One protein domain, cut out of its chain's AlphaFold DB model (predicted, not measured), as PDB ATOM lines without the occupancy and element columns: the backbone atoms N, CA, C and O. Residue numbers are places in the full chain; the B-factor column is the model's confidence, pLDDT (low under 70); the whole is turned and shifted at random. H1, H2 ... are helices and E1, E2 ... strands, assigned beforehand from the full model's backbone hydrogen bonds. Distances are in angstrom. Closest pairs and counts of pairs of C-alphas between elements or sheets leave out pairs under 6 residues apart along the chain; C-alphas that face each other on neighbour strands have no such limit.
ATOM      1  N   SER A  72     -11.508  19.249  -5.098       80.94
ATOM      2  CA  SER A  72     -10.976  18.112  -4.343       80.94
ATOM      3  C   SER A  72      -9.495  18.238  -3.969       80.94
ATOM      4  O   SER A  72      -8.901  17.254  -3.529       80.94
ATOM      5  N   THR A  73      -8.841  19.374  -4.228       81.88
ATOM      6  CA  THR A  73      -7.390  19.509  -4.030       81.88
ATOM      7  C   THR A  73      -7.020  20.923  -3.613       81.88
ATOM      8  O   THR A  73      -7.404  21.897  -4.262       81.88
ATOM      9  N   ASP A  74      -6.238  21.030  -2.546       85.06
ATOM     10  CA  ASP A  74      -5.717  22.307  -2.070       85.06
ATOM     11  C   ASP A  74      -4.690  22.894  -3.045       85.06
ATOM     12  O   ASP A  74      -3.937  22.175  -3.712       85.06
ATOM     13  N   LEU A  75      -4.616  24.227  -3.096       90.31
ATOM     14  CA  LEU A  75      -3.470  24.913  -3.687       90.31
ATOM     15  C   LEU A  75      -2.314  24.914  -2.680       90.31
ATOM     16  O   LEU A  75      -2.210  25.804  -1.836       90.31
ATOM     17  N   THR A  76      -1.426  23.929  -2.779       89.38
ATOM     18  CA  THR A  76      -0.247  23.845  -1.909       89.38
ATOM     19  C   THR A  76       0.931  24.621  -2.497       89.38
ATOM     20  O   THR A  76       1.431  24.294  -3.574       89.38
ATOM     21  N   LEU A  77       1.423  25.622  -1.761       91.62
ATOM     22  CA  LEU A  77       2.658  26.346  -2.073       91.62
ATOM     23  C   LEU A  77       3.788  25.844  -1.159       91.62
ATOM     24  O   LEU A  77       3.803  26.158   0.028       91.62
ATOM     25  N   THR A  78       4.740  25.080  -1.711       91.50
ATOM     26  CA  THR A  78       5.820  24.421  -0.942       91.50
ATOM     27  C   THR A  78       7.200  25.014  -1.266       91.50
ATOM     28  O   THR A  78       7.944  24.448  -2.072       91.50
ATOM     29  N   PRO A  79       7.576  26.165  -0.683       92.38
ATOM     30  CA  PRO A  79       8.901  26.748  -0.878       92.38
ATOM     31  C   PRO A  79       9.981  25.931  -0.154       92.38
ATOM     32  O   PRO A  79       9.813  25.530   0.996       92.38
ATOM     33  N   ASN A  80      11.143  25.749  -0.784       92.88
ATOM     34  CA  ASN A  80      12.296  25.077  -0.165       92.88
ATOM     35  C   ASN A  80      12.994  25.925   0.917       92.88
ATOM     36  O   ASN A  80      13.781  25.401   1.698       92.88
ATOM     37  N   THR A  81      12.711  27.226   0.958       93.38
ATOM     38  CA  THR A  81      13.209  28.174   1.962       93.38
ATOM     39  C   THR A  81      12.300  28.281   3.185       93.38
ATOM     40  O   THR A  81      12.612  29.032   4.104       93.38
ATOM     41  N   GLY A  82      11.161  27.577   3.197       91.25
ATOM     42  CA  GLY A  82      10.166  27.660   4.268       91.25
ATOM     43  C   GLY A  82       9.323  28.941   4.259       91.25
ATOM     44  O   GLY A  82       8.553  29.163   5.189       91.25
ATOM     45  N   THR A  83       9.438  29.803   3.241       92.62
ATOM     46  CA  THR A  83       8.664  31.054   3.152       92.62
ATOM     47  C   THR A  83       8.174  31.317   1.734       92.62
ATOM     48  O   THR A  83       8.920  31.158   0.767       92.62
ATOM     49  N   VAL A  84       6.914  31.741   1.616       95.06
ATOM     50  CA  VAL A  84       6.337  32.255   0.370       95.06
ATOM     51  C   VAL A  84       6.498  33.775   0.362       95.06
ATOM     52  O   VAL A  84       5.993  34.455   1.251       95.06
ATOM     53  N   ASN A  85       7.189  34.312  -0.644       93.69
ATOM     54  CA  ASN A  85       7.331  35.758  -0.815       93.69
ATOM     55  C   ASN A  85       6.140  36.309  -1.602       93.69
ATOM     56  O   ASN A  85       5.953  35.962  -2.767       93.69
ATOM     57  N   ILE A  86       5.356  37.185  -0.971       93.94
ATOM     58  CA  ILE A  86       4.243  37.900  -1.602       93.94
ATOM     59  C   ILE A  86       4.579  39.389  -1.562       93.94
ATOM     60  O   ILE A  86       4.548  40.017  -0.509       93.94
ATOM     61  N   ASN A  87       4.902  39.964  -2.720       94.06
ATOM     62  CA  ASN A  87       5.324  41.366  -2.840       94.06
ATOM     63  C   ASN A  87       4.127  42.337  -2.942       94.06
ATOM     64  O   ASN A  87       4.246  43.422  -3.506       94.06
ATOM     65  N   SER A  88       2.959  41.919  -2.456       95.25
ATOM     66  CA  SER A  88       1.682  42.626  -2.558       95.25
ATOM     67  C   SER A  88       0.813  42.309  -1.334       95.25
ATOM     68  O   SER A  88       1.285  41.730  -0.356       95.25
ATOM     69  N   VAL A  89      -0.460  42.691  -1.377       92.19
ATOM     70  CA  VAL A  89      -1.445  42.417  -0.326       92.19
ATOM     71  C   VAL A  89      -2.118  41.057  -0.521       92.19
ATOM     72  O   VAL A  89      -2.370  40.630  -1.647       92.19
ATOM     73  N   ILE A  90      -2.439  40.390   0.590       93.56
ATOM     74  CA  ILE A  90      -3.253  39.168   0.606       93.56
ATOM     75  C   ILE A  90      -4.684  39.566   0.953       93.56
ATOM     76  O   ILE A  90      -4.934  40.103   2.033       93.56
ATOM     77  N   GLN A  91      -5.627  39.287   0.056       92.69
ATOM     78  CA  GLN A  91      -7.048  39.474   0.323       92.69
ATOM     79  C   GLN A  91      -7.663  38.151   0.783       92.69
ATOM     80  O   GLN A  91      -7.798  37.213   0.002       92.69
ATOM     81  N   LEU A  92      -8.040  38.082   2.057       93.12
ATOM     82  CA  LEU A  92      -8.756  36.942   2.624       93.12
ATOM     83  C   LEU A  92     -10.262  37.205   2.604       93.12
ATOM     84  O   LEU A  92     -10.711  38.325   2.861       93.12
ATOM     85  N   ASN A  93     -11.050  36.161   2.351       90.75
ATOM     86  CA  ASN A  93     -12.501  36.247   2.464       90.75
ATOM     87  C   ASN A  93     -12.897  36.452   3.928       90.75
ATOM     88  O   ASN A  93     -12.470  35.707   4.811       90.75
ATOM     89  N   THR A  94     -13.736  37.453   4.182       92.88
ATOM     90  CA  THR A  94     -14.316  37.664   5.507       92.88
ATOM     91  C   THR A  94     -15.314  36.557   5.823       92.88
ATOM     92  O   THR A  94     -16.202  36.267   5.023       92.88
ATOM     93  N   GLN A  95     -15.191  35.972   7.010       93.31
ATOM     94  CA  GLN A  95     -16.130  34.991   7.541       93.31
ATOM     95  C   GLN A  95     -16.704  35.504   8.861       93.31
ATOM     96  O   GLN A  95     -16.016  36.179   9.631       93.31
ATOM     97  N   THR A  96     -17.966  35.197   9.151       93.12
ATOM     98  CA  THR A  96     -18.512  35.469  10.484       93.12
ATOM     99  C   THR A  96     -17.804  34.599  11.518       93.12
ATOM    100  O   THR A  96     -17.335  33.501  11.209       93.12
ATOM    101  N   ARG A  97     -17.753  35.054  12.772       92.31
ATOM    102  CA  ARG A  97     -17.227  34.251  13.890       92.31
ATOM    103  C   ARG A  97     -17.868  32.860  13.937       92.31
ATOM    104  O   ARG A  97     -17.156  31.863  13.972       92.31
ATOM    105  N   ALA A  98     -19.189  32.779  13.785       92.44
ATOM    106  CA  ALA A  98     -19.903  31.506  13.716       92.44
ATOM    107  C   ALA A  98     -19.414  30.599  12.568       92.44
ATOM    108  O   ALA A  98     -19.219  29.404  12.775       92.44
ATOM    109  N   GLN A  99     -19.165  31.150  11.372       94.25
ATOM    110  CA  GLN A  99     -18.619  30.385  10.243       94.25
ATOM    111  C   GLN A  99     -17.202  29.875  10.518       94.25
ATOM    112  O   GLN A  99     -16.889  28.744  10.159       94.25
ATOM    113  N   LEU A 100     -16.357  30.686  11.161       94.94
ATOM    114  CA  LEU A 100     -14.993  30.300  11.524       94.94
ATOM    115  C   LEU A 100     -14.965  29.157  12.547       94.94
ATOM    116  O   LEU A 100     -14.154  28.245  12.414       94.94
ATOM    117  N   TYR A 101     -15.861  29.171  13.537       94.75
ATOM    118  CA  TYR A 101     -15.979  28.097  14.531       94.75
ATOM    119  C   TYR A 101     -16.670  26.833  13.992       94.75
ATOM    120  O   TYR A 101     -16.476  25.754  14.541       94.75
ATOM    121  N   ALA A 102     -17.454  26.940  12.916       95.25
ATOM    122  CA  ALA A 102     -18.121  25.799  12.280       95.25
ATOM    123  C   ALA A 102     -17.217  25.006  11.316       95.25
ATOM    124  O   ALA A 102     -17.654  24.007  10.740       95.25
ATOM    125  N   ARG A 103     -15.976  25.453  11.102       94.75
ATOM    126  CA  ARG A 103     -15.010  24.782  10.230       94.75
ATOM    127  C   ARG A 103     -14.631  23.405  10.778       94.75
ATOM    128  O   ARG A 103     -14.341  23.256  11.960       94.75
ATOM    129  N   SER A 104     -14.580  22.404   9.901       93.94
ATOM    130  CA  SER A 104     -14.166  21.035  10.243       93.94
ATOM    131  C   SER A 104     -12.666  20.783  10.078       93.94
ATOM    132  O   SER A 104     -12.175  19.733  10.472       93.94
ATOM    133  N   ASP A 105     -11.950  21.716   9.456       93.12
ATOM    134  CA  ASP A 105     -10.553  21.595   9.035       93.12
ATOM    135  C   ASP A 105      -9.588  22.426   9.895       93.12
ATOM    136  O   ASP A 105      -8.462  22.679   9.487       93.12
ATOM    137  N   LEU A 106     -10.024  22.865  11.078       95.38
ATOM    138  CA  LEU A 106      -9.263  23.758  11.951       95.38
ATOM    139  C   LEU A 106      -7.891  23.183  12.332       95.38
ATOM    140  O   LEU A 106      -7.789  22.079  12.868       95.38
ATOM    141  N   ALA A 107      -6.847  23.984  12.119       96.25
ATOM    142  CA  ALA A 107      -5.477  23.676  12.505       96.25
ATOM    143  C   ALA A 107      -4.769  24.926  13.039       96.25
ATOM    144  O   ALA A 107      -5.043  26.049  12.608       96.25
ATOM    145  N   ASP A 108      -3.852  24.730  13.986       97.00
ATOM    146  CA  ASP A 108      -3.061  25.825  14.546       97.00
ATOM    147  C   ASP A 108      -2.249  26.536  13.449       97.00
ATOM    148  O   ASP A 108      -1.681  25.906  12.555       97.00
ATOM    149  N   GLY A 109      -2.195  27.867  13.525       94.75
ATOM    150  CA  GLY A 109      -1.484  28.715  12.564       94.75
ATOM    151  C   GLY A 109      -2.323  29.190  11.373       94.75
ATOM    152  O   GLY A 109      -1.822  29.966  10.561       94.75
ATOM    153  N   MET A 110      -3.596  28.790  11.270       96.62
ATOM    154  CA  MET A 110      -4.521  29.372  10.291       96.62
ATOM    155  C   MET A 110      -4.718  30.872  10.529       96.62
ATOM    156  O   MET A 110      -4.837  31.303  11.673       96.62
ATOM    157  N   LEU A 111      -4.813  31.647   9.444       96.62
ATOM    158  CA  LEU A 111      -5.115  33.082   9.447       96.62
ATOM    159  C   LEU A 111      -6.448  33.336   8.736       96.62
ATOM    160  O   LEU A 111      -6.718  32.738   7.695       96.62
ATOM    161  N   ALA A 112      -7.268  34.241   9.267       96.06
ATOM    162  CA  ALA A 112      -8.551  34.607   8.671       96.06
ATOM    163  C   ALA A 112      -8.936  36.065   8.962       96.06
ATOM    164  O   ALA A 112      -8.352  36.723   9.822       96.06
ATOM    165  N   MET A 113      -9.959  36.554   8.258       95.12
ATOM    166  CA  MET A 113     -10.632  37.817   8.569       95.12
ATOM    167  C   MET A 113     -11.987  37.513   9.206       95.12
ATOM    168  O   MET A 113     -12.892  37.014   8.535       95.12
ATOM    169  N   ALA A 114     -12.133  37.810  10.496       94.19
ATOM    170  CA  ALA A 114     -13.367  37.583  11.241       94.19
ATOM    171  C   ALA A 114     -14.269  38.824  11.223       94.19
ATOM    172  O   ALA A 114     -13.802  39.936  11.457       94.19
ATOM    173  N   SER A 115     -15.570  38.620  11.021       91.19
ATOM    174  CA  SER A 115     -16.625  39.621  11.217       91.19
ATOM    175  C   SER A 115     -17.573  39.188  12.339       91.19
ATOM    176  O   SER A 115     -17.827  37.999  12.547       91.19
ATOM    177  N   ASN A 116     -18.129  40.160  13.054       83.88
ATOM    178  CA  ASN A 116     -19.234  39.969  13.998       83.88
ATOM    179  C   ASN A 116     -20.623  39.960  13.310       83.88
ATOM    180  O   ASN A 116     -21.636  40.037  13.995       83.88
ATOM    181  N   GLY A 117     -20.683  39.887  11.975       75.62
ATOM    182  CA  GLY A 117     -21.920  40.017  11.194       75.62
ATOM    183  C   GLY A 117     -22.222  41.452  10.747       75.62
ATOM    184  O   GLY A 117     -23.110  41.647   9.922       75.62
ATOM    185  N   ASP A 118     -21.457  42.436  11.230       69.50
ATOM    186  CA  ASP A 118     -21.402  43.792  10.686       69.50
ATOM    187  C   ASP A 118     -20.273  43.863   9.641       69.50
ATOM    188  O   ASP A 118     -19.125  43.485   9.903       69.50
ATOM    189  N   SER A 119     -20.597  44.316   8.429       59.12
ATOM    190  CA  SER A 119     -19.650  44.413   7.312       59.12
ATOM    191  C   SER A 119     -18.592  45.504   7.500       59.12
ATOM    192  O   SER A 119     -17.618  45.541   6.749       59.12
ATOM    193  N   THR A 120     -18.752  46.378   8.496       67.50
ATOM    194  CA  THR A 120     -17.829  47.488   8.766       67.50
ATOM    195  C   THR A 120     -16.708  47.134   9.743       67.50
ATOM    196  O   THR A 120     -15.701  47.841   9.796       67.50
ATOM    197  N   VAL A 121     -16.835  46.023  10.478       69.50
ATOM    198  CA  VAL A 121     -15.846  45.589  11.472       69.50
ATOM    199  C   VAL A 121     -15.323  44.210  11.100       69.50
ATOM    200  O   VAL A 121     -15.934  43.179  11.385       69.50
ATOM    201  N   THR A 122     -14.152  44.198  10.469       88.31
ATOM    202  CA  THR A 122     -13.387  42.977  10.219       88.31
ATOM    203  C   THR A 122     -12.069  43.038  10.973       88.31
ATOM    204  O   THR A 122     -11.384  44.061  10.967       88.31
ATOM    205  N   ILE A 123     -11.731  41.953  11.666       92.06
ATOM    206  CA  ILE A 123     -10.496  41.841  12.444       92.06
ATOM    207  C   ILE A 123      -9.672  40.655  11.937       92.06
ATOM    208  O   ILE A 123     -10.239  39.589  11.675       92.06
ATOM    209  N   PRO A 124      -8.352  40.819  11.767       95.12
ATOM    210  CA  PRO A 124      -7.483  39.712  11.414       95.12
ATOM    211  C   PRO A 124      -7.284  38.810  12.638       95.12
ATOM    212  O   PRO A 124      -6.986  39.284  13.739       95.12
ATOM    213  N   VAL A 125      -7.468  37.507  12.447       96.62
ATOM    214  CA  VAL A 125      -7.431  36.506  13.519       96.62
ATOM    215  C   VAL A 125      -6.552  35.327  13.140       96.62
ATOM    216  O   VAL A 125      -6.354  35.042  11.957       96.62
ATOM    217  N   TYR A 126      -6.057  34.625  14.154       97.88
ATOM    218  CA  TYR A 126      -5.337  33.371  13.993       97.88
ATOM    219  C   TYR A 126      -5.943  32.268  14.861       97.88
ATOM    220  O   TYR A 126      -6.497  32.547  15.925       97.88
ATOM    221  N   TYR A 127      -5.858  31.019  14.411       97.88
ATOM    222  CA  TYR A 127      -6.304  29.866  15.193       97.88
ATOM    223  C   TYR A 127      -5.133  29.281  15.982       97.88
ATOM    224  O   TYR A 127      -4.078  28.994  15.409       97.88
ATOM    225  N   ALA A 128      -5.303  29.135  17.296       97.62
ATOM    226  CA  ALA A 128      -4.304  28.517  18.160       97.62
ATOM    227  C   ALA A 128      -4.930  27.963  19.443       97.62
ATOM    228  O   ALA A 128      -5.600  28.691  20.190       97.62
ATOM    229  N   GLY A 129      -4.642  26.695  19.744       94.94
ATOM    230  CA  GLY A 129      -5.055  26.065  20.998       94.94
ATOM    231  C   GLY A 129      -6.569  25.873  21.100       94.94
ATOM    232  O   GLY A 129      -7.135  26.040  22.177       94.94
ATOM    233  N   GLY A 130      -7.224  25.560  19.978       94.81
ATOM    234  CA  GLY A 130      -8.656  25.244  19.938       94.81
ATOM    235  C   GLY A 130      -9.599  26.443  19.782       94.81
ATOM    236  O   GLY A 130     -10.812  26.256  19.778       94.81
ATOM    237  N   VAL A 131      -9.070  27.666  19.675       96.62
ATOM    238  CA  VAL A 131      -9.870  28.898  19.596       96.62
ATOM    239  C   VAL A 131      -9.292  29.884  18.584       96.62
ATOM    240  O   VAL A 131      -8.099  29.853  18.269       96.62
ATOM    241  N   TRP A 132     -10.141  30.787  18.098       97.19
ATOM    242  CA  TRP A 132      -9.716  31.921  17.284       97.19
ATOM    243  C   TRP A 132      -9.292  33.089  18.175       97.19
ATOM    244  O   TRP A 132      -9.938  33.390  19.179       97.19
ATOM    245  N   ARG A 133      -8.205  33.767  17.804       97.50
ATOM    246  CA  ARG A 133      -7.598  34.850  18.586       97.50
ATOM    247  C   ARG A 133      -7.348  36.082  17.735       97.50
ATOM    248  O   ARG A 133      -6.993  35.960  16.564       97.50
ATOM    249  N   ASP A 134      -7.506  37.263  18.320       95.62
ATOM    250  CA  ASP A 134      -7.138  38.526  17.679       95.62
ATOM    251  C   ASP A 134      -5.611  38.608  17.524       95.62
ATOM    252  O   ASP A 134      -4.868  38.384  18.481       95.62
ATOM    253  N   ILE A 135      -5.123  38.935  16.323       96.31
ATOM    254  CA  ILE A 135      -3.678  39.064  16.060       96.31
ATOM    255  C   ILE A 135      -3.044  40.208  16.868       96.31
ATOM    256  O   ILE A 135      -1.841  40.183  17.128       96.31
ATOM    257  N   ARG A 136      -3.823  41.222  17.266       94.19
ATOM    258  CA  ARG A 136      -3.302  42.428  17.926       94.19
ATOM    259  C   ARG A 136      -2.893  42.189  19.373       94.19
ATOM    260  O   ARG A 136      -1.885  42.742  19.804       94.19
ATOM    261  N   ASP A 137      -3.671  41.409  20.118       95.38
ATOM    262  CA  ASP A 137      -3.482  41.227  21.563       95.38
ATOM    263  C   ASP A 137      -3.557  39.763  22.035       95.38
ATOM    264  O   ASP A 137      -3.306  39.485  23.208       95.38
ATOM    265  N   GLY A 138      -3.861  38.812  21.145       95.81
ATOM    266  CA  GLY A 138      -3.958  37.385  21.462       95.81
ATOM    267  C   GLY A 138      -5.213  36.993  22.249       95.81
ATOM    268  O   GLY A 138      -5.349  35.824  22.645       95.81
ATOM    269  N   SER A 139      -6.129  37.939  22.481       96.31
ATOM    270  CA  SER A 139      -7.405  37.671  23.139       96.31
ATOM    271  C   SER A 139      -8.247  36.712  22.302       96.31
ATOM    272  O   SER A 139      -8.218  36.737  21.071       96.31
ATOM    273  N   GLU A 140      -8.975  35.819  22.971       95.62
ATOM    274  CA  GLU A 140      -9.934  34.955  22.288       95.62
ATOM    275  C   GLU A 140     -11.082  35.798  21.732       95.62
ATOM    276  O   GLU A 140     -11.652  36.636  22.436       95.62
ATOM    277  N   ILE A 141     -11.444  35.548  20.474       92.81
ATOM    278  CA  ILE A 141     -12.642  36.130  19.886       92.81
ATOM    279  C   ILE A 141     -13.835  35.192  20.123       92.81
ATOM    280  O   ILE A 141     -13.792  34.046  19.686       92.81
ATOM    281  N   PRO A 142     -14.922  35.646  20.773       89.69
ATOM    282  CA  PRO A 142     -16.085  34.799  21.021       89.69
ATOM    283  C   PRO A 142     -16.678  34.228  19.728       89.69
ATOM    284  O   PRO A 142     -16.650  34.881  18.683       89.69
ATOM    285  N   SER A 143     -17.275  33.038  19.802       84.88
ATOM    286  CA  SER A 143     -17.954  32.404  18.661       84.88
ATOM    287  C   SER A 143     -19.217  33.149  18.199       84.88
ATOM    288  O   SER A 143     -19.626  32.994  17.044       84.88
ATOM    289  N   SER A 144     -19.786  33.999  19.065       76.88
ATOM    290  CA  SER A 144     -20.902  34.921  18.804       76.88
ATOM    291  C   SER A 144     -20.657  36.270  19.469       76.88
ATOM    292  O   SER A 144     -20.451  36.259  20.705       76.88
TER     293      SER A 144
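This is residues 72 to 144 of the 144 residues of an uncharacterized protein of Candidatus Endolissoclinum sp. TMED37 (UniProt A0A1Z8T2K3). With little regular structure, this is a compact head built on a small, strongly twisted sheet of four strands with one short helix, H1, while a long arm, residues 72 to 90, sticks out. The printed 73 residues include E1, H1, E2, E3, E4 along the chain, class mixed, 24 residues in all; the mixed sheet runs E1 E2 E3 E4. It is only just loose, close to compact: radius of gyration of the C-alphas 13.6 A, spans 39 by 28 by 26 A.

Start at E2, residues 111 to 115, and E3, residues 122 to 128, a hairpin with N 112 and O 125 3.0 A apart. E4, residues 131 to 134, forms a hairpin with E3, N 133 to O 126 2.8 A; E2, E3, E4 are a meander, each strand antiparallel to its predecessor. Edge strand E1, residues 94 to 96, is parallel to E2, N 115 to O 95 2.8 A. H1, residues 97 to 101, is on the sheet, height 4.7 A, over none of its strands; its closest C-alphas to E2 are Arg 97 and Ala 114, 5.7 A. Its O i to N i+4 pair is within hydrogen-bond range. E1, H1, E2 make a strand-helix-strand unit, two parallel strands with a helix between, its crossover right-handed.

Find C-alpha 94 at (-14.316, 37.664, 5.507), where E1 begins; E3 spans 18.8 A from first to last C-alpha, and E4 ends at C-alpha 134 at (-7.138, 38.526, 17.679).

The printed part has no cut and no long link between elements; residues 118 to 121 have pLDDT under 70.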